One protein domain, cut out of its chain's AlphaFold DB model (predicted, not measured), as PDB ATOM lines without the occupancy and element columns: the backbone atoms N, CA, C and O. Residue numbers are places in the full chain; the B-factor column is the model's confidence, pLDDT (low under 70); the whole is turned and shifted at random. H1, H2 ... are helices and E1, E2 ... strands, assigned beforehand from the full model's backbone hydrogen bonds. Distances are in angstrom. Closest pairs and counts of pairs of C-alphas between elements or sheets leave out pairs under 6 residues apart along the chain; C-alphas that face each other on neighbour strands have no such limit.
ATOM      1  N   GLY A  97      13.675  -3.693 -31.262       94.12
ATOM      2  CA  GLY A  97      12.991  -4.758 -31.999       94.12
ATOM      3  C   GLY A  97      11.460  -4.660 -31.939       94.12
ATOM      4  O   GLY A  97      10.795  -4.742 -32.973       94.12
ATOM      5  N   ASP A  98      10.890  -4.417 -30.756       91.62
ATOM      6  CA  ASP A  98       9.439  -4.289 -30.565       91.62
ATOM      7  C   ASP A  98       8.870  -3.026 -31.221       91.62
ATOM      8  O   ASP A  98       7.791  -3.053 -31.837       91.62
ATOM      9  N   PHE A  99       9.615  -1.921 -31.142       92.56
ATOM     10  CA  PHE A  99       9.230  -0.691 -31.819       92.56
ATOM     11  C   PHE A  99       9.333  -0.834 -33.347       92.56
ATOM     12  O   PHE A  99       8.378  -0.514 -34.062       92.56
ATOM     13  N   TYR A 100      10.428  -1.421 -33.847       95.06
ATOM     14  CA  TYR A 100      10.592  -1.742 -35.265       95.06
ATOM     15  C   TYR A 100       9.443  -2.615 -35.772       95.06
ATOM     16  O   TYR A 100       8.874  -2.323 -36.820       95.06
ATOM     17  N   TYR A 101       9.055  -3.660 -35.031       94.94
ATOM     18  CA  TYR A 101       7.935  -4.525 -35.405       94.94
ATOM     19  C   TYR A 101       6.639  -3.732 -35.610       94.94
ATOM     20  O   TYR A 101       5.945  -3.913 -36.612       94.94
ATOM     21  N   SER A 102       6.321  -2.837 -34.675       92.19
ATOM     22  CA  SER A 102       5.100  -2.026 -34.726       92.19
ATOM     23  C   SER A 102       5.087  -1.119 -35.960       92.19
ATOM     24  O   SER A 102       4.087  -1.055 -36.681       92.19
ATOM     25  N   GLU A 103       6.219  -0.481 -36.263       93.12
ATOM     26  CA  GLU A 103       6.363   0.353 -37.455       93.12
ATOM     27  C   GLU A 103       6.349  -0.471 -38.752       93.12
ATOM     28  O   GLU A 103       5.679  -0.101 -39.719       93.12
ATOM     29  N   ALA A 104       7.005  -1.628 -38.769       94.69
ATOM     30  CA  ALA A 104       7.025  -2.537 -39.908       94.69
ATOM     31  C   ALA A 104       5.623  -3.084 -40.227       94.69
ATOM     32  O   ALA A 104       5.264  -3.238 -41.392       94.69
ATOM     33  N   MET A 105       4.781  -3.337 -39.224       93.75
ATOM     34  CA  MET A 105       3.400  -3.790 -39.442       93.75
ATOM     35  C   MET A 105       2.491  -2.691 -40.004       93.75
ATOM     36  O   MET A 105       1.627  -2.962 -40.849       93.75
ATOM     37  N   LEU A 106       2.708  -1.442 -39.595       90.06
ATOM     38  CA  LEU A 106       2.054  -0.286 -40.206       90.06
ATOM     39  C   LEU A 106       2.488  -0.091 -41.650       90.06
ATOM     40  O   LEU A 106       1.645   0.057 -42.535       90.06
ATOM     41  N   GLU A 107       3.790  -0.162 -41.890       92.06
ATOM     42  CA  GLU A 107       4.378  -0.040 -43.213       92.06
ATOM     43  C   GLU A 107       3.887  -1.165 -44.137       92.06
ATOM     44  O   GLU A 107       3.419  -0.903 -45.243       92.06
ATOM     45  N   LYS A 108       3.835  -2.410 -43.645       93.00
ATOM     46  CA  LYS A 108       3.210  -3.547 -44.337       93.00
ATOM     47  C   LYS A 108       1.767  -3.245 -44.710       93.00
ATOM     48  O   LYS A 108       1.372  -3.521 -45.842       93.00
ATOM     49  N   SER A 109       0.979  -2.698 -43.785       90.62
ATOM     50  CA  SER A 109      -0.426  -2.343 -44.020       90.62
ATOM     51  C   SER A 109      -0.558  -1.228 -45.059       90.62
ATOM     52  O   SER A 109      -1.438  -1.287 -45.917       90.62
ATOM     53  N   ARG A 110       0.339  -0.239 -45.018       87.06
ATOM     54  CA  ARG A 110       0.424   0.866 -45.974       87.06
ATOM     55  C   ARG A 110       0.735   0.347 -47.374       87.06
ATOM     56  O   ARG A 110      -0.091   0.535 -48.261       87.06
ATOM     57  N   VAL A 111       1.838  -0.384 -47.549       88.56
ATOM     58  CA  VAL A 111       2.235  -1.013 -48.824       88.56
ATOM     59  C   VAL A 111       1.133  -1.943 -49.333       88.56
ATOM     60  O   VAL A 111       0.779  -1.932 -50.508       88.56
ATOM     61  N   THR A 112       0.500  -2.684 -48.420       88.19
ATOM     62  CA  THR A 112      -0.609  -3.590 -48.725       88.19
ATOM     63  C   THR A 112      -1.832  -2.881 -49.309       88.19
ATOM     64  O   THR A 112      -2.553  -3.482 -50.095       88.19
ATOM     65  N   ARG A 113      -2.102  -1.611 -48.994       84.38
ATOM     66  CA  ARG A 113      -3.231  -0.899 -49.625       84.38
ATOM     67  C   ARG A 113      -3.005  -0.625 -51.108       84.38
ATOM     68  O   ARG A 113      -3.976  -0.484 -51.842       84.38
ATOM     69  N   TYR A 114      -1.753  -0.635 -51.551       75.50
ATOM     70  CA  TYR A 114      -1.373  -0.519 -52.955       75.50
ATOM     71  C   TYR A 114      -1.308  -1.896 -53.660       75.50
ATOM     72  O   TYR A 114      -0.769  -1.994 -54.757       75.50
ATOM     73  N   ARG A 115      -1.892  -2.963 -53.068       62.22
ATOM     74  CA  ARG A 115      -1.912  -4.382 -53.530       62.22
ATOM     75  C   ARG A 115      -2.531  -4.671 -54.903       62.22
ATOM     76  O   ARG A 115      -2.792  -5.833 -55.215       62.22
ATOM     77  N   ALA A 116      -2.742  -3.672 -55.750       61.88
ATOM     78  CA  ALA A 116      -3.078  -3.942 -57.143       61.88
ATOM     79  C   ALA A 116      -1.965  -4.740 -57.862       61.88
ATOM     80  O   ALA A 116      -2.247  -5.419 -58.846       61.88
ATOM     81  N   ASN A 117      -0.732  -4.731 -57.341       74.75
ATOM     82  CA  ASN A 117       0.411  -5.352 -58.005       74.75
ATOM     83  C   ASN A 117       0.543  -6.842 -57.644       74.75
ATOM     84  O   ASN A 117       0.699  -7.218 -56.479       74.75
ATOM     85  N   ASN A 118       0.524  -7.701 -58.667       86.00
ATOM     86  CA  ASN A 118       0.658  -9.156 -58.532       86.00
ATOM     87  C   ASN A 118       2.011  -9.596 -57.946       86.00
ATOM     88  O   ASN A 118       2.105 -10.697 -57.410       86.00
ATOM     89  N   ILE A 119       3.026  -8.727 -57.984       89.62
ATOM     90  CA  ILE A 119       4.395  -9.001 -57.520       89.62
ATOM     91  C   ILE A 119       4.483  -9.370 -56.030       89.62
ATOM     92  O   ILE A 119       5.425 -10.046 -55.622       89.62
ATOM     93  N   PHE A 120       3.501  -8.944 -55.224       91.50
ATOM     94  CA  PHE A 120       3.438  -9.201 -53.780       91.50
ATOM     95  C   PHE A 120       2.512 -10.370 -53.402       91.50
ATOM     96  O   PHE A 120       2.174 -10.537 -52.229       91.50
ATOM     97  N   ARG A 121       2.059 -11.171 -54.376       90.81
ATOM     98  CA  ARG A 121       1.258 -12.378 -54.121       90.81
ATOM     99  C   ARG A 121       2.150 -13.604 -53.910       90.81
ATOM    100  O   ARG A 121       3.261 -13.667 -54.425       90.81
ATOM    101  N   GLY A 122       1.634 -14.591 -53.181       93.38
ATOM    102  CA  GLY A 122       2.349 -15.839 -52.900       93.38
ATOM    103  C   GLY A 122       3.429 -15.704 -51.822       93.38
ATOM    104  O   GLY A 122       3.506 -14.694 -51.112       93.38
ATOM    105  N   VAL A 123       4.242 -16.753 -51.684       93.81
ATOM    106  CA  VAL A 123       5.328 -16.831 -50.694       93.81
ATOM    107  C   VAL A 123       6.443 -15.857 -51.072       93.81
ATOM    108  O   VAL A 123       6.850 -15.033 -50.257       93.81
ATOM    109  N   GLU A 124       6.860 -15.872 -52.334       94.94
ATOM    110  CA  GLU A 124       7.891 -14.998 -52.892       94.94
ATOM    111  C   GLU A 124       7.456 -13.536 -52.797       94.94
ATOM    112  O   GLU A 124       8.190 -12.692 -52.286       94.94
ATOM    113  N   GLY A 125       6.217 -13.231 -53.191       93.94
ATOM    114  CA  GLY A 125       5.687 -11.876 -53.088       93.94
ATOM    115  C   GLY A 125       5.573 -11.375 -51.646       93.94
ATOM    116  O   GLY A 125       5.806 -10.192 -51.390       93.94
ATOM    117  N   SER A 126       5.298 -12.266 -50.690       94.31
ATOM    118  CA  SER A 126       5.356 -11.924 -49.266       94.31
ATOM    119  C   SER A 126       6.784 -11.572 -48.844       94.31
ATOM    120  O   SER A 126       6.978 -10.544 -48.199       94.31
ATOM    121  N   ARG A 127       7.793 -12.350 -49.250       95.75
ATOM    122  CA  ARG A 127       9.207 -12.056 -48.956       95.75
ATOM    123  C   ARG A 127       9.665 -10.730 -49.573       95.75
ATOM    124  O   ARG A 127      10.240  -9.908 -48.862       95.75
ATOM    125  N   ARG A 128       9.310 -10.454 -50.838       95.31
ATOM    126  CA  ARG A 128       9.570  -9.157 -51.503       95.31
ATOM    127  C   ARG A 128       8.950  -7.994 -50.726       95.31
ATOM    128  O   ARG A 128       9.589  -6.962 -50.529       95.31
ATOM    129  N   LEU A 129       7.717  -8.175 -50.244       94.50
ATOM    130  CA  LEU A 129       7.049  -7.208 -49.371       94.50
ATOM    131  C   LEU A 129       7.833  -6.993 -48.067       94.50
ATOM    132  O   LEU A 129       7.947  -5.857 -47.620       94.50
ATOM    133  N   GLY A 130       8.387  -8.053 -47.472       95.69
ATOM    134  CA  GLY A 130       9.252  -7.965 -46.293       95.69
ATOM    135  C   GLY A 130      10.490  -7.098 -46.518       95.69
ATOM    136  O   GLY A 130      10.743  -6.183 -45.731       95.69
ATOM    137  N   VAL A 131      11.203  -7.319 -47.627       96.25
ATOM    138  CA  VAL A 131      12.380  -6.516 -47.999       96.25
ATOM    139  C   VAL A 131      12.005  -5.049 -48.217       96.25
ATOM    140  O   VAL A 131      12.657  -4.164 -47.664       96.25
ATOM    141  N   LEU A 132      10.920  -4.775 -48.948       94.69
ATOM    142  CA  LEU A 132      10.460  -3.407 -49.201       94.69
ATOM    143  C   LEU A 132      10.049  -2.680 -47.912       94.69
ATOM    144  O   LEU A 132      10.406  -1.522 -47.700       94.69
ATOM    145  N   VAL A 133       9.315  -3.361 -47.029       95.00
ATOM    146  CA  VAL A 133       8.923  -2.797 -45.733       95.00
ATOM    147  C   VAL A 133      10.154  -2.460 -44.899       95.00
ATOM    148  O   VAL A 133      10.238  -1.353 -44.365       95.00
ATOM    149  N   ARG A 134      11.132  -3.372 -44.821       96.00
ATOM    150  CA  ARG A 134      12.393  -3.104 -44.124       96.00
ATOM    151  C   ARG A 134      13.117  -1.907 -44.721       96.00
ATOM    152  O   ARG A 134      13.545  -1.048 -43.958       96.00
ATOM    153  N   HIS A 135      13.236  -1.842 -46.044       95.50
ATOM    154  CA  HIS A 135      13.902  -0.744 -46.741       95.50
ATOM    155  C   HIS A 135      13.317   0.618 -46.336       95.50
ATOM    156  O   HIS A 135      14.053   1.532 -45.960       95.50
ATOM    157  N   ASN A 136      11.986   0.730 -46.322       94.06
ATOM    158  CA  ASN A 136      11.291   1.969 -45.968       94.06
ATOM    159  C   ASN A 136      11.497   2.357 -44.501       94.06
ATOM    160  O   ASN A 136      11.803   3.515 -44.207       94.06
ATOM    161  N   VAL A 137      11.372   1.400 -43.577       94.62
ATOM    162  CA  VAL A 137      11.619   1.654 -42.148       94.62
ATOM    163  C   VAL A 137      13.079   2.053 -41.921       94.62
ATOM    164  O   VAL A 137      13.345   3.066 -41.275       94.62
ATOM    165  N   LYS A 138      14.026   1.322 -42.521       95.44
ATOM    166  CA  LYS A 138      15.462   1.609 -42.458       95.44
ATOM    167  C   LYS A 138      15.774   3.027 -42.935       95.44
ATOM    168  O   LYS A 138      16.366   3.783 -42.174       95.44
ATOM    169  N   ARG A 139      15.331   3.420 -44.138       93.56
ATOM    170  CA  ARG A 139      15.519   4.779 -44.689       93.56
ATOM    171  C   ARG A 139      15.044   5.854 -43.714       93.56
ATOM    172  O   ARG A 139      15.775   6.808 -43.444       93.56
ATOM    173  N   ARG A 140      13.842   5.686 -43.148       92.25
ATOM    174  CA  ARG A 140      13.291   6.632 -42.165       92.25
ATOM    175  C   ARG A 140      14.158   6.708 -40.910       92.25
ATOM    176  O   ARG A 140      14.479   7.803 -40.454       92.25
ATOM    177  N   TRP A 141      14.577   5.569 -40.367       94.38
ATOM    178  CA  TRP A 141      15.382   5.515 -39.144       94.38
ATOM    179  C   TRP A 141      16.814   6.020 -39.355       94.38
ATOM    180  O   TRP A 141      17.378   6.648 -38.461       94.38
ATOM    181  N   GLU A 142      17.392   5.811 -40.540       93.94
ATOM    182  CA  GLU A 142      18.692   6.364 -40.932       93.94
ATOM    183  C   GLU A 142      18.643   7.892 -40.990       93.94
ATOM    184  O   GLU A 142      19.521   8.551 -40.433       93.94
ATOM    185  N   LYS A 143      17.589   8.474 -41.579       91.31
ATOM    186  CA  LYS A 143      17.391   9.935 -41.587       91.31
ATOM    187  C   LYS A 143      17.206  10.525 -40.193       91.31
ATOM    188  O   LYS A 143      17.626  11.652 -39.942       91.31
ATOM    189  N   LEU A 144      16.582   9.773 -39.289       91.94
ATOM    190  CA  LEU A 144      16.430  10.164 -37.887       91.94
ATOM    191  C   LEU A 144      17.726  10.003 -37.079       91.94
ATOM    192  O   LEU A 144      17.804  10.538 -35.974       91.94
ATOM    193  N   GLY A 145      18.725   9.292 -37.610       93.88
ATOM    194  CA  GLY A 145      19.973   8.982 -36.912       93.88
ATOM    195  C   GLY A 145      19.839   7.883 -35.856       93.88
ATOM    196  O   GLY A 145      20.705   7.772 -34.994       93.88
ATOM    197  N   VAL A 146      18.763   7.085 -35.895       95.12
ATOM    198  CA  VAL A 146      18.491   6.018 -34.910       95.12
ATOM    199  C   VAL A 146      18.731   4.606 -35.435       95.12
ATOM    200  O   VAL A 146      18.720   3.653 -34.659       95.12
ATOM    201  N   TRP A 147      18.949   4.459 -36.743       95.88
ATOM    202  CA  TRP A 147      19.276   3.173 -37.347       95.88
ATOM    203  C   TRP A 147      20.658   2.682 -36.904       95.88
ATOM    204  O   TRP A 147      21.647   3.406 -37.028       95.88
ATOM    205  N   ASN A 148      20.735   1.431 -36.447       95.88
ATOM    206  CA  ASN A 148      22.005   0.754 -36.212       95.88
ATOM    207  C   ASN A 148      22.404  -0.047 -37.469       95.88
ATOM    208  O   ASN A 148      21.668  -0.959 -37.856       95.88
ATOM    209  N   PRO A 149      23.557   0.235 -38.106       95.44
ATOM    210  CA  PRO A 149      24.006  -0.507 -39.286       95.44
ATOM    211  C   PRO A 149      24.270  -1.996 -39.020       95.44
ATOM    212  O   PRO A 149      24.303  -2.773 -39.971       95.44
ATOM    213  N   GLU A 150      24.439  -2.404 -37.760       95.56
ATOM    214  CA  GLU A 150      24.632  -3.804 -37.383       95.56
ATOM    215  C   GLU A 150      23.339  -4.623 -37.447       95.56
ATOM    216  O   GLU A 150      23.405  -5.850 -37.521       95.56
ATOM    217  N   TRP A 151      22.165  -3.984 -37.447       96.62
ATOM    218  CA  TRP A 151      20.879  -4.677 -37.485       96.62
ATOM    219  C   TRP A 151      20.632  -5.370 -38.831       96.62
ATOM    220  O   TRP A 151      20.681  -4.765 -39.908       96.62
ATOM    221  N   GLY A 152      20.324  -6.666 -38.756       95.38
ATOM    222  CA  GLY A 152      20.060  -7.525 -39.904       95.38
ATOM    223  C   GLY A 152      18.658  -7.350 -40.493       95.38
ATOM    224  O   GLY A 152      18.083  -6.257 -40.515       95.38
ATOM    225  N   PHE A 153      18.107  -8.439 -41.021       95.62
ATOM    226  CA  PHE A 153      16.759  -8.524 -41.576       95.62
ATOM    227  C   PHE A 153      15.842  -9.264 -40.605       95.62
ATOM    228  O   PHE A 153      15.929 -10.490 -40.491       95.62
ATOM    229  N   PRO A 154      14.926  -8.549 -39.932       93.81
ATOM    230  CA  PRO A 154      13.963  -9.162 -39.037       93.81
ATOM    231  C   PRO A 154      13.186 -10.260 -39.727       93.81
ATOM    232  O   PRO A 154      12.471 -10.039 -40.703       93.81
ATOM    233  N   GLY A 155      13.344 -11.457 -39.187       89.69
ATOM    234  CA  GLY A 155      12.610 -12.617 -39.631       89.69
ATOM    235  C   GLY A 155      13.209 -13.411 -40.791       89.69
ATOM    236  O   GLY A 155      12.698 -14.497 -41.067       89.69
ATOM    237  N   ARG A 156      14.312 -12.948 -41.389       92.88
ATOM    238  CA  ARG A 156      15.091 -13.719 -42.369       92.88
ATOM    239  C   ARG A 156      15.766 -14.941 -41.736       92.88
ATOM    240  O   ARG A 156      15.784 -15.994 -42.363       92.88
ATOM    241  N   ARG A 157      16.260 -14.797 -40.495       89.25
ATOM    242  CA  ARG A 157      16.894 -15.844 -39.660       89.25
ATOM    243  C   ARG A 157      18.133 -16.512 -40.281       89.25
ATOM    244  O   ARG A 157      18.426 -17.662 -39.977       89.25
ATOM    245  N   VAL A 158      18.884 -15.791 -41.112       91.81
ATOM    246  CA  VAL A 158      20.114 -16.306 -41.748       91.81
ATOM    247  C   VAL A 158      21.361 -15.879 -40.977       91.81
ATOM    248  O   VAL A 158      22.345 -16.612 -40.925       91.81
ATOM    249  N   GLN A 159      21.332 -14.694 -40.369       93.62
ATOM    250  CA  GLN A 159      22.471 -14.123 -39.655       93.62
ATOM    251  C   GLN A 159      22.121 -13.863 -38.181       93.62
ATOM    252  O   GLN A 159      20.966 -13.570 -37.872       93.62
ATOM    253  N   PRO A 160      23.091 -13.914 -37.245       93.25
ATOM    254  CA  PRO A 160      22.825 -13.649 -35.827       93.25
ATOM    255  C   PRO A 160      22.223 -12.267 -35.547       93.25
ATOM    256  O   PRO A 160      21.490 -12.098 -34.578       93.25
ATOM    257  N   ASN A 161      22.513 -11.279 -36.394       94.94
ATOM    258  CA  ASN A 161      21.954  -9.934 -36.303       94.94
ATOM    259  C   ASN A 161      20.528  -9.810 -36.872       94.94
ATOM    260  O   ASN A 161      19.930  -8.742 -36.758       94.94
ATOM    261  N   ASP A 162      19.960 -10.868 -37.455       95.00
ATOM    262  CA  ASP A 162      18.535 -10.936 -37.809       95.00
ATOM    263  C   ASP A 162      17.653 -11.135 -36.554       95.00
ATOM    264  O   ASP A 162      16.434 -10.952 -36.613       95.00
ATOM    265  N   ASP A 163      18.262 -11.508 -35.419       93.56
ATOM    266  CA  ASP A 163      17.595 -11.668 -34.128       93.56
ATOM    267  C   ASP A 163      17.310 -10.305 -33.477       93.56
ATOM    268  O   ASP A 163      18.145  -9.710 -32.793       93.56
ATOM    269  N   VAL A 164      16.084  -9.828 -33.684       93.50
ATOM    270  CA  VAL A 164      15.548  -8.571 -33.139       93.50
ATOM    271  C   VAL A 164      15.591  -8.467 -31.617       93.50
ATOM    272  O   VAL A 164      15.622  -7.356 -31.097       93.50
ATOM    273  N   PHE A 165      15.622  -9.587 -30.888       90.69
ATOM    274  CA  PHE A 165      15.714  -9.566 -29.424       90.69
ATOM    275  C   PHE A 165      17.120  -9.196 -28.941       90.69
ATOM    276  O   PHE A 165      17.299  -8.800 -27.792       90.69
ATOM    277  N   ARG A 166      18.124  -9.296 -29.821       91.44
ATOM    278  CA  ARG A 166      19.507  -8.874 -29.560       91.44
ATOM    279  C   ARG A 166      19.790  -7.456 -30.032       91.44
ATOM    280  O   ARG A 166      20.902  -6.965 -29.843       91.44
ATOM    281  N   TRP A 167      18.825  -6.811 -30.682       93.56
ATOM    282  CA  TRP A 167      19.006  -5.459 -31.179       93.56
ATOM    283  C   TRP A 167      19.138  -4.487 -30.015       93.56
ATOM    284  O   TRP A 167      18.323  -4.467 -29.099       93.56
ATOM    285  N   THR A 303       8.943   5.161 -50.903       76.75
ATOM    286  CA  THR A 303       9.306   4.499 -52.149       76.75
ATOM    287  C   THR A 303       8.072   4.498 -53.049       76.75
ATOM    288  O   THR A 303       7.007   4.066 -52.586       76.75
ATOM    289  N   PRO A 304       8.158   4.993 -54.289       80.31
ATOM    290  CA  PRO A 304       7.026   5.024 -55.203       80.31
ATOM    291  C   PRO A 304       6.602   3.590 -55.563       80.31
ATOM    292  O   PRO A 304       7.155   2.957 -56.453       80.31
ATOM    293  N   ILE A 305       5.602   3.057 -54.852       79.06
ATOM    294  CA  ILE A 305       5.139   1.658 -54.999       79.06
ATOM    295  C   ILE A 305       4.391   1.455 -56.327       79.06
ATOM    296  O   ILE A 305       4.382   0.362 -56.889       79.06
ATOM    297  N   ASN A 306       3.773   2.516 -56.853       79.06
ATOM    298  CA  ASN A 306       2.891   2.436 -58.019       79.06
ATOM    299  C   ASN A 306       3.614   2.038 -59.318       79.06
ATOM    300  O   ASN A 306       2.951   1.587 -60.246       79.06
ATOM    301  N   ASN A 307       4.941   2.173 -59.381       79.94
ATOM    302  CA  ASN A 307       5.718   1.923 -60.598       79.94
ATOM    303  C   ASN A 307       6.274   0.487 -60.690       79.94
ATOM    304  O   ASN A 307       6.888   0.138 -61.694       79.94
ATOM    305  N   MET A 308       6.053  -0.363 -59.679       83.31
ATOM    306  CA  MET A 308       6.580  -1.733 -59.653       83.31
ATOM    307  C   MET A 308       5.656  -2.701 -60.409       83.31
ATOM    308  O   MET A 308       4.645  -3.156 -59.865       83.31
ATOM    309  N   THR A 309       5.981  -3.025 -61.662       81.62
ATOM    310  CA  THR A 309       5.162  -3.905 -62.518       81.62
ATOM    311  C   THR A 309       5.556  -5.382 -62.439       81.62
ATOM    312  O   THR A 309       4.671  -6.231 -62.337       81.62
ATOM    313  N   SER A 310       6.856  -5.695 -62.472       82.69
ATOM    314  CA  SER A 310       7.395  -7.064 -62.563       82.69
ATOM    315  C   SER A 310       8.258  -7.454 -61.367       82.69
ATOM    316  O   SER A 310       7.970  -8.453 -60.709       82.69
ATOM    317  N   SER A 311       9.273  -6.651 -61.049       86.38
ATOM    318  CA  SER A 311      10.178  -6.876 -59.924       86.38
ATOM    319  C   SER A 311      10.465  -5.565 -59.187       86.38
ATOM    320  O   SER A 311      10.570  -4.516 -59.829       86.38
ATOM    321  N   PRO A 312      10.636  -5.586 -57.849       84.94
ATOM    322  CA  PRO A 312      11.167  -4.438 -57.119       84.94
ATOM    323  C   PRO A 312      12.528  -3.966 -57.657       84.94
ATOM    324  O   PRO A 312      12.797  -2.769 -57.621       84.94
ATOM    325  N   LEU A 313      13.350  -4.878 -58.195       89.25
ATOM    326  CA  LEU A 313      14.684  -4.573 -58.735       89.25
ATOM    327  C   LEU A 313      14.652  -3.792 -60.057       89.25
ATOM    328  O   LEU A 313      15.628  -3.127 -60.391       89.25
ATOM    329  N   ASP A 314      13.536  -3.821 -60.790       86.50
ATOM    330  CA  ASP A 314      13.412  -3.126 -62.081       86.50
ATOM    331  C   ASP A 314      13.173  -1.614 -61.913       86.50
ATOM    332  O   ASP A 314      13.216  -0.847 -62.877       86.50
ATOM    333  N   THR A 315      12.889  -1.165 -60.687       82.44
ATOM    334  CA  THR A 315      12.553   0.231 -60.409       82.44
ATOM    335  C   THR A 315      13.830   1.024 -60.148       82.44
ATOM    336  O   THR A 315      14.381   0.977 -59.053       82.44
ATOM    337  N   ALA A 316      14.272   1.803 -61.138       81.38
ATOM    338  CA  ALA A 316      15.464   2.655 -61.030       81.38
ATOM    339  C   ALA A 316      15.373   3.735 -59.926       81.38
ATOM    340  O   ALA A 316      16.385   4.331 -59.573       81.38
ATOM    341  N   ASP A 317      14.176   3.976 -59.382       86.44
ATOM    342  CA  ASP A 317      13.912   5.022 -58.389       86.44
ATOM    343  C   ASP A 317      14.198   4.592 -56.935       86.44
ATOM    344  O   ASP A 317      14.022   5.396 -56.016       86.44
ATOM    345  N   ILE A 318      14.575   3.330 -56.686       90.12
ATOM    346  CA  ILE A 318      14.767   2.802 -55.327       90.12
ATOM    347  C   ILE A 318      16.205   2.329 -55.142       90.12
ATOM    348  O   ILE A 318      16.593   1.275 -55.641       90.12
ATOM    349  N   ASP A 319      16.988   3.072 -54.352       92.44
ATOM    350  CA  ASP A 319      18.356   2.655 -54.022       92.44
ATOM    351  C   ASP A 319      18.335   1.632 -52.882       92.44
ATOM    352  O   ASP A 319      18.534   1.976 -51.710       92.44
ATOM    353  N   PHE A 320      18.060   0.373 -53.223       94.69
ATOM    354  CA  PHE A 320      18.255  -0.757 -52.323       94.69
ATOM    355  C   PHE A 320      19.732  -0.887 -51.938       94.69
ATOM    356  O   PHE A 320      20.644  -0.675 -52.739       94.69
ATOM    357  N   THR A 321      19.983  -1.260 -50.688       95.06
ATOM    358  CA  THR A 321      21.336  -1.604 -50.242       95.06
ATOM    359  C   THR A 321      21.764  -2.967 -50.780       95.06
ATOM    360  O   THR A 321      20.914  -3.798 -51.079       95.06
ATOM    361  N   ALA A 322      23.073  -3.231 -50.865       95.81
ATOM    362  CA  ALA A 322      23.587  -4.493 -51.410       95.81
ATOM    363  C   ALA A 322      22.943  -5.729 -50.754       95.81
ATOM    364  O   ALA A 322      22.492  -6.622 -51.450       95.81
ATOM    365  N   SER A 323      22.771  -5.724 -49.428       94.81
ATOM    366  CA  SER A 323      22.095  -6.816 -48.717       94.81
ATOM    367  C   SER A 323      20.602  -6.957 -49.043       94.81
ATOM    368  O   SER A 323      20.049  -8.035 -48.888       94.81
ATOM    369  N   GLU A 324      19.924  -5.867 -49.418       96.56
ATOM    370  CA  GLU A 324      18.515  -5.905 -49.844       96.56
ATOM    371  C   GLU A 324      18.392  -6.429 -51.275       96.56
ATOM    372  O   GLU A 324      17.462  -7.176 -51.560       96.56
ATOM    373  N   VAL A 325      19.347  -6.084 -52.147       96.69
ATOM    374  CA  VAL A 325      19.457  -6.655 -53.496       96.69
ATOM    375  C   VAL A 325      19.755  -8.149 -53.415       96.69
ATOM    376  O   VAL A 325      19.012  -8.920 -54.007       96.69
ATOM    377  N   ASP A 326      20.744  -8.562 -52.615       96.19
ATOM    378  CA  ASP A 326      21.087  -9.976 -52.406       96.19
ATOM    379  C   ASP A 326      19.864 -10.786 -51.928       96.19
ATOM    380  O   ASP A 326      19.601 -11.883 -52.419       96.19
ATOM    381  N   ASP A 327      19.080 -10.243 -50.987       95.31
ATOM    382  CA  ASP A 327      17.852 -10.878 -50.497       95.31
ATOM    383  C   ASP A 327      16.773 -10.965 -51.594       95.31
ATOM    384  O   ASP A 327      16.116 -11.998 -51.716       95.31
ATOM    385  N   LEU A 328      16.581  -9.910 -52.398       96.50
ATOM    386  CA  LEU A 328      15.637  -9.913 -53.523       96.50
ATOM    387  C   LEU A 328      16.049 -10.910 -54.607       96.50
ATOM    388  O   LEU A 328      15.202 -11.663 -55.072       96.50
ATOM    389  N   GLU A 329      17.330 -10.963 -54.960       96.62
ATOM    390  CA  GLU A 329      17.877 -11.951 -55.891       96.62
ATOM    391  C   GLU A 329      17.704 -13.373 -55.348       96.62
ATOM    392  O   GLU A 329      17.273 -14.258 -56.082       96.62
ATOM    393  N   THR A 330      17.946 -13.576 -54.048       96.50
ATOM    394  CA  THR A 330      17.739 -14.874 -53.388       96.50
ATOM    395  C   THR A 330      16.278 -15.313 -53.463       96.50
ATOM    396  O   THR A 330      16.027 -16.495 -53.639       96.50
ATOM    397  N   ILE A 331      15.309 -14.394 -53.364       96.06
ATOM    398  CA  ILE A 331      13.872 -14.711 -53.462       96.06
ATOM    399  C   ILE A 331      13.473 -15.207 -54.863       96.06
ATOM    400  O   ILE A 331      12.499 -15.949 -54.976       96.06
ATOM    401  N   GLU A 332      14.191 -14.800 -55.913       95.88
ATOM    402  CA  GLU A 332      13.930 -15.253 -57.288       95.88
ATOM    403  C   GLU A 332      14.547 -16.628 -57.599       95.88
ATOM    404  O   GLU A 332      14.266 -17.201 -58.656       95.88
ATOM    405  N   LEU A 333      15.386 -17.168 -56.707       96.50
ATOM    406  CA  LEU A 333      15.980 -18.489 -56.889       96.50
ATOM    407  C   LEU A 333      14.940 -19.605 -56.682       96.50
ATOM    408  O   LEU A 333      13.923 -19.426 -56.005       96.50
ATOM    409  N   PRO A 334      15.176 -20.804 -57.240       96.31
ATOM    410  CA  PRO A 334      14.377 -21.973 -56.902       96.31
ATOM    411  C   PRO A 334      14.413 -22.252 -55.387       96.31
ATOM    412  O   PRO A 334      15.479 -22.140 -54.778       96.31
ATOM    413  N   PRO A 335      13.310 -22.720 -54.763       93.44
ATOM    414  CA  PRO A 335      13.269 -22.985 -53.323       93.44
ATOM    415  C   PRO A 335      14.369 -23.909 -52.782       93.44
ATOM    416  O   PRO A 335      14.733 -23.793 -51.615       93.44
ATOM    417  N   SER A 336      14.912 -24.800 -53.618       94.62
ATOM    418  CA  SER A 336      16.028 -25.694 -53.289       94.62
ATOM    419  C   SER A 336      17.368 -24.981 -53.082       94.62
ATOM    420  O   SER A 336      18.273 -25.562 -52.489       94.62
ATOM    421  N   GLU A 337      17.517 -23.761 -53.598       96.69
ATOM    422  CA  GLU A 337      18.732 -22.946 -53.482       96.69
ATOM    423  C   GLU A 337      18.642 -21.917 -52.346       96.69
ATOM    424  O   GLU A 337      19.640 -21.283 -52.002       96.69
ATOM    425  N   HIS A 338      17.466 -21.754 -51.731       95.06
ATOM    426  CA  HIS A 338      17.312 -20.853 -50.599       95.06
ATOM    427  C   HIS A 338      18.100 -21.351 -49.378       95.06
ATOM    428  O   HIS A 338      18.145 -22.558 -49.114       95.06
ATOM    429  N   PRO A 339      18.661 -20.435 -48.569       95.00
ATOM    430  CA  PRO A 339      19.222 -20.803 -47.280       95.00
ATOM    431  C   PRO A 339      18.193 -21.545 -46.406       95.00
ATOM    432  O   PRO A 339      16.997 -21.225 -46.450       95.00
ATOM    433  N   PRO A 340      18.627 -22.499 -45.565       92.50
ATOM    434  CA  PRO A 340      17.745 -23.127 -44.588       92.50
ATOM    435  C   PRO A 340      17.038 -22.074 -43.727       92.50
ATOM    436  O   PRO A 340      17.662 -21.116 -43.271       92.50
ATOM    437  N   HIS A 341      15.736 -22.255 -43.507       90.62
ATOM    438  CA  HIS A 341      14.876 -21.343 -42.741       90.62
ATOM    439  C   HIS A 341      14.729 -19.916 -43.303       90.62
ATOM    440  O   HIS A 341      14.259 -19.019 -42.597       90.62
ATOM    441  N   PHE A 342      15.092 -19.685 -44.569       95.31
ATOM    442  CA  PHE A 342      14.997 -18.368 -45.195       95.31
ATOM    443  C   PHE A 342      13.556 -17.837 -45.190       95.31
ATOM    444  O   PHE A 342      12.677 -18.324 -45.913       95.31
ATOM    445  N   TRP A 343      13.322 -16.815 -44.359       95.25
ATOM    446  CA  TRP A 343      12.002 -16.217 -44.118       95.25
ATOM    447  C   TRP A 343      10.931 -17.205 -43.640       95.25
ATOM    448  O   TRP A 343       9.734 -16.935 -43.789       95.25
ATOM    449  N   THR A 344      11.323 -18.342 -43.067       93.69
ATOM    450  CA  THR A 344      10.374 -19.298 -42.500       93.69
ATOM    451  C   THR A 344      10.510 -19.390 -40.988       93.69
ATOM    452  O   THR A 344      11.593 -19.258 -40.411       93.69
ATOM    453  N   ILE A 345       9.373 -19.569 -40.319       91.06
ATOM    454  CA  ILE A 345       9.321 -19.865 -38.890       91.06
ATOM    455  C   ILE A 345       8.648 -21.220 -38.674       91.06
ATOM    456  O   ILE A 345       7.692 -21.521 -39.389       91.06
ATOM    457  N   PRO A 346       9.110 -22.023 -37.701       86.69
ATOM    458  CA  PRO A 346       8.376 -23.212 -37.284       86.69
ATOM    459  C   PRO A 346       6.972 -22.816 -36.814       86.69
ATOM    460  O   PRO A 346       6.826 -21.798 -36.128       86.69
ATOM    461  N   ASP A 347       5.951 -23.603 -37.155       83.38
ATOM    462  CA  ASP A 347       4.631 -23.465 -36.532       83.38
ATOM    463  C   ASP A 347       4.737 -23.688 -35.016       83.38
ATOM    464  O   ASP A 347       5.641 -24.364 -34.523       83.38
ATOM    465  N   GLY A 348       3.835 -23.076 -34.255       77.56
ATOM    466  CA  GLY A 348       3.844 -23.152 -32.792       77.56
ATOM    467  C   GLY A 348       4.831 -22.205 -32.098       77.56
ATOM    468  O   GLY A 348       4.705 -21.974 -30.895       77.56
ATOM    469  N   PHE A 349       5.738 -21.547 -32.833       75.06
ATOM    470  CA  PHE A 349       6.353 -20.318 -32.336       75.06
ATOM    471  C   PHE A 349       5.253 -19.245 -32.307       75.06
ATOM    472  O   PHE A 349       5.045 -18.538 -33.289       75.06
ATOM    473  N   GLY A 350       4.553 -19.107 -31.172       63.44
ATOM    474  CA  GLY A 350       3.525 -18.084 -30.897       63.44
ATOM    475  C   GLY A 350       4.049 -16.640 -30.885       63.44
ATOM    476  O   GLY A 350       3.526 -15.772 -30.189       63.44
ATOM    477  N   PHE A 351       5.121 -16.391 -31.626       70.31
ATOM    478  CA  PHE A 351       5.817 -15.134 -31.726       70.31
ATOM    479  C   PHE A 351       5.260 -14.300 -32.877       70.31
ATOM    480  O   PHE A 351       4.628 -14.773 -33.822       70.31
ATOM    481  N   ARG A 352       5.535 -13.006 -32.769       88.25
ATOM    482  CA  ARG A 352       5.250 -11.976 -33.765       88.25
ATOM    483  C   ARG A 352       5.838 -12.366 -35.132       88.25
ATOM    484  O   ARG A 352       7.028 -12.660 -35.220       88.25
ATOM    485  N   THR A 353       5.024 -12.336 -36.191       93.12
ATOM    486  CA  THR A 353       5.480 -12.571 -37.575       93.12
ATOM    487  C   THR A 353       5.852 -11.256 -38.244       93.12
ATOM    488  O   THR A 353       5.011 -10.377 -38.442       93.12
ATOM    489  N   TYR A 354       7.117 -11.112 -38.624       95.50
ATOM    490  CA  TYR A 354       7.578  -9.949 -39.368       95.50
ATOM    491  C   TYR A 354       7.037  -9.960 -40.806       95.50
ATOM    492  O   TYR A 354       6.742 -11.022 -41.365       95.50
ATOM    493  N   PRO A 355       6.883  -8.783 -41.440       96.06
ATOM    494  CA  PRO A 355       6.537  -8.696 -42.853       96.06
ATOM    495  C   PRO A 355       7.468  -9.569 -43.705       96.06
ATOM    496  O   PRO A 355       8.681  -9.447 -43.614       96.06
ATOM    497  N   GLY A 356       6.884 -10.455 -44.512       94.69
ATOM    498  CA  GLY A 356       7.600 -11.390 -45.382       94.69
ATOM    499  C   GLY A 356       7.956 -12.743 -44.784       94.69
ATOM    500  O   GLY A 356       8.278 -13.652 -45.546       94.69
ATOM    501  N   GLN A 357       7.800 -12.929 -43.472       95.25
ATOM    502  CA  GLN A 357       7.894 -14.259 -42.879       95.25
ATOM    503  C   GLN A 357       6.685 -15.126 -43.225       95.25
ATOM    504  O   GLN A 357       5.546 -14.654 -43.264       95.25
ATOM    505  N   THR A 358       6.943 -16.415 -43.413       94.00
ATOM    506  CA  THR A 358       5.937 -17.456 -43.648       94.00
ATOM    507  C   THR A 358       6.089 -18.580 -42.626       94.00
ATOM    508  O   THR A 358       7.169 -18.779 -42.073       94.00
ATOM    509  N   ILE A 359       4.997 -19.277 -42.319       92.12
ATOM    510  CA  ILE A 359       5.021 -20.423 -41.403       92.12
ATOM    511  C   ILE A 359       5.379 -21.665 -42.218       92.12
ATOM    512  O   ILE A 359       4.758 -21.924 -43.251       92.12
ATOM    513  N   ASP A 360       6.379 -22.415 -41.765       90.38
ATOM    514  CA  ASP A 360       6.788 -23.679 -42.373       90.38
ATOM    515  C   ASP A 360       5.856 -24.804 -41.917       90.38
ATOM    516  O   ASP A 360       6.145 -25.554 -40.984       90.38
ATOM    517  N   VAL A 361       4.696 -24.896 -42.569       87.94
ATOM    518  CA  VAL A 361       3.692 -25.921 -42.253       87.94
ATOM    519  C   VAL A 361       4.265 -27.327 -42.467       87.94
ATOM    520  O   VAL A 361       3.949 -28.234 -41.703       87.94
ATOM    521  N   SER A 362       5.144 -27.513 -43.459       85.06
ATOM    522  CA  SER A 362       5.816 -28.792 -43.723       85.06
ATOM    523  C   SER A 362       6.698 -29.233 -42.564       85.06
ATOM    524  O   SER A 362       6.532 -30.349 -42.074       85.06
ATOM    525  N   ALA A 363       7.578 -28.353 -42.077       83.06
ATOM    526  CA  ALA A 363       8.434 -28.661 -40.934       83.06
ATOM    527  C   ALA A 363       7.607 -29.005 -39.692       83.06
ATOM    528  O   ALA A 363       7.985 -29.874 -38.911       83.06
TER     529      ALA A 363
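This is residues 97 to 167 and 303 to 363 of the 526 residues of an uncharacterized protein of Trematosphaeria pertusa (UniProt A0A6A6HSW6). What does the model look like? The longest helix, H2, runs through the middle, with H1 crossing it on one side and H3 lying alongside it on the other, while loops fill in around them and a tiny two-stranded sheet, E1 and E2, sits off near the first residues of H2. How is it made up? The printed part has 132 residues with three named helices and two named strands, in the order H1, H2, H3, E1, E2; the sheet's order is E1, E2 and it is parallel. The class is mostly helix, though under half of the residues, 56 of 132, are in named elements. The whole is compact, with a radius of gyration of the C-alphas of 14.1 A, and spans 37 by 35 by 26 A.

Where do the helices run? H1 covers residues 97 to 113, 24.3 A long, and begins at C-alpha 97 at (12.991, -4.758, -31.999). H2 covers residues 122 to 144, 33.2 A long, beginning at C-alpha 122 at (2.349, -15.839, -52.900). H3 covers residues 322 to 331, 14.2 A long. Where are the strands? E1 is residues 344 to 346, 6.8 A long, and E2 is residues 358 to 360, 6.4 A long, ending at C-alpha 360 at (6.788, -23.679, -42.373).

How do H1 and H3 stand to H2? H1 touches H2 at a steep tilt of 61 degrees, opposite ways; H2 does so with residues 129 to 137 alone, and the closest C-alphas, of Glu 107 and Val 133, are 5.9 A apart. H3 touches H2 at a shallow tilt of 12 degrees, opposite ways, the closest C-alphas being those of Glu 124 and Ile 331, 6.0 A. H1 and H3 are apart. How do the strands pair? E1 and E2 are parallel neighbours at 48 degrees, with N 345 and O 358 within hydrogen-bond range at 2.9 A, and N 360 and O 345 also at 2.9 A. The closest C-alphas of H2 and E2, those of Val 123 and Thr 358, are 7.1 A apart. What of the helix backbones? In H1, H2 and H3 every O i to N i+4 pair is within hydrogen-bond range.

How large is it? The C-alphas farthest apart, of Gly 145 and Ser 362, are 40.9 A apart. Where is the cut, and which links are long? Residues 168 to 302 are not printed, and C-alphas 167 and 303 are 25.2 A apart across the cut, on the link from H2 to H3. The links H3 to E1 and E1 to E2 are long. Where is confidence low? Residues 115 to 116 and residue 350 have pLDDT under 70; the mean of the printed part is 90.6.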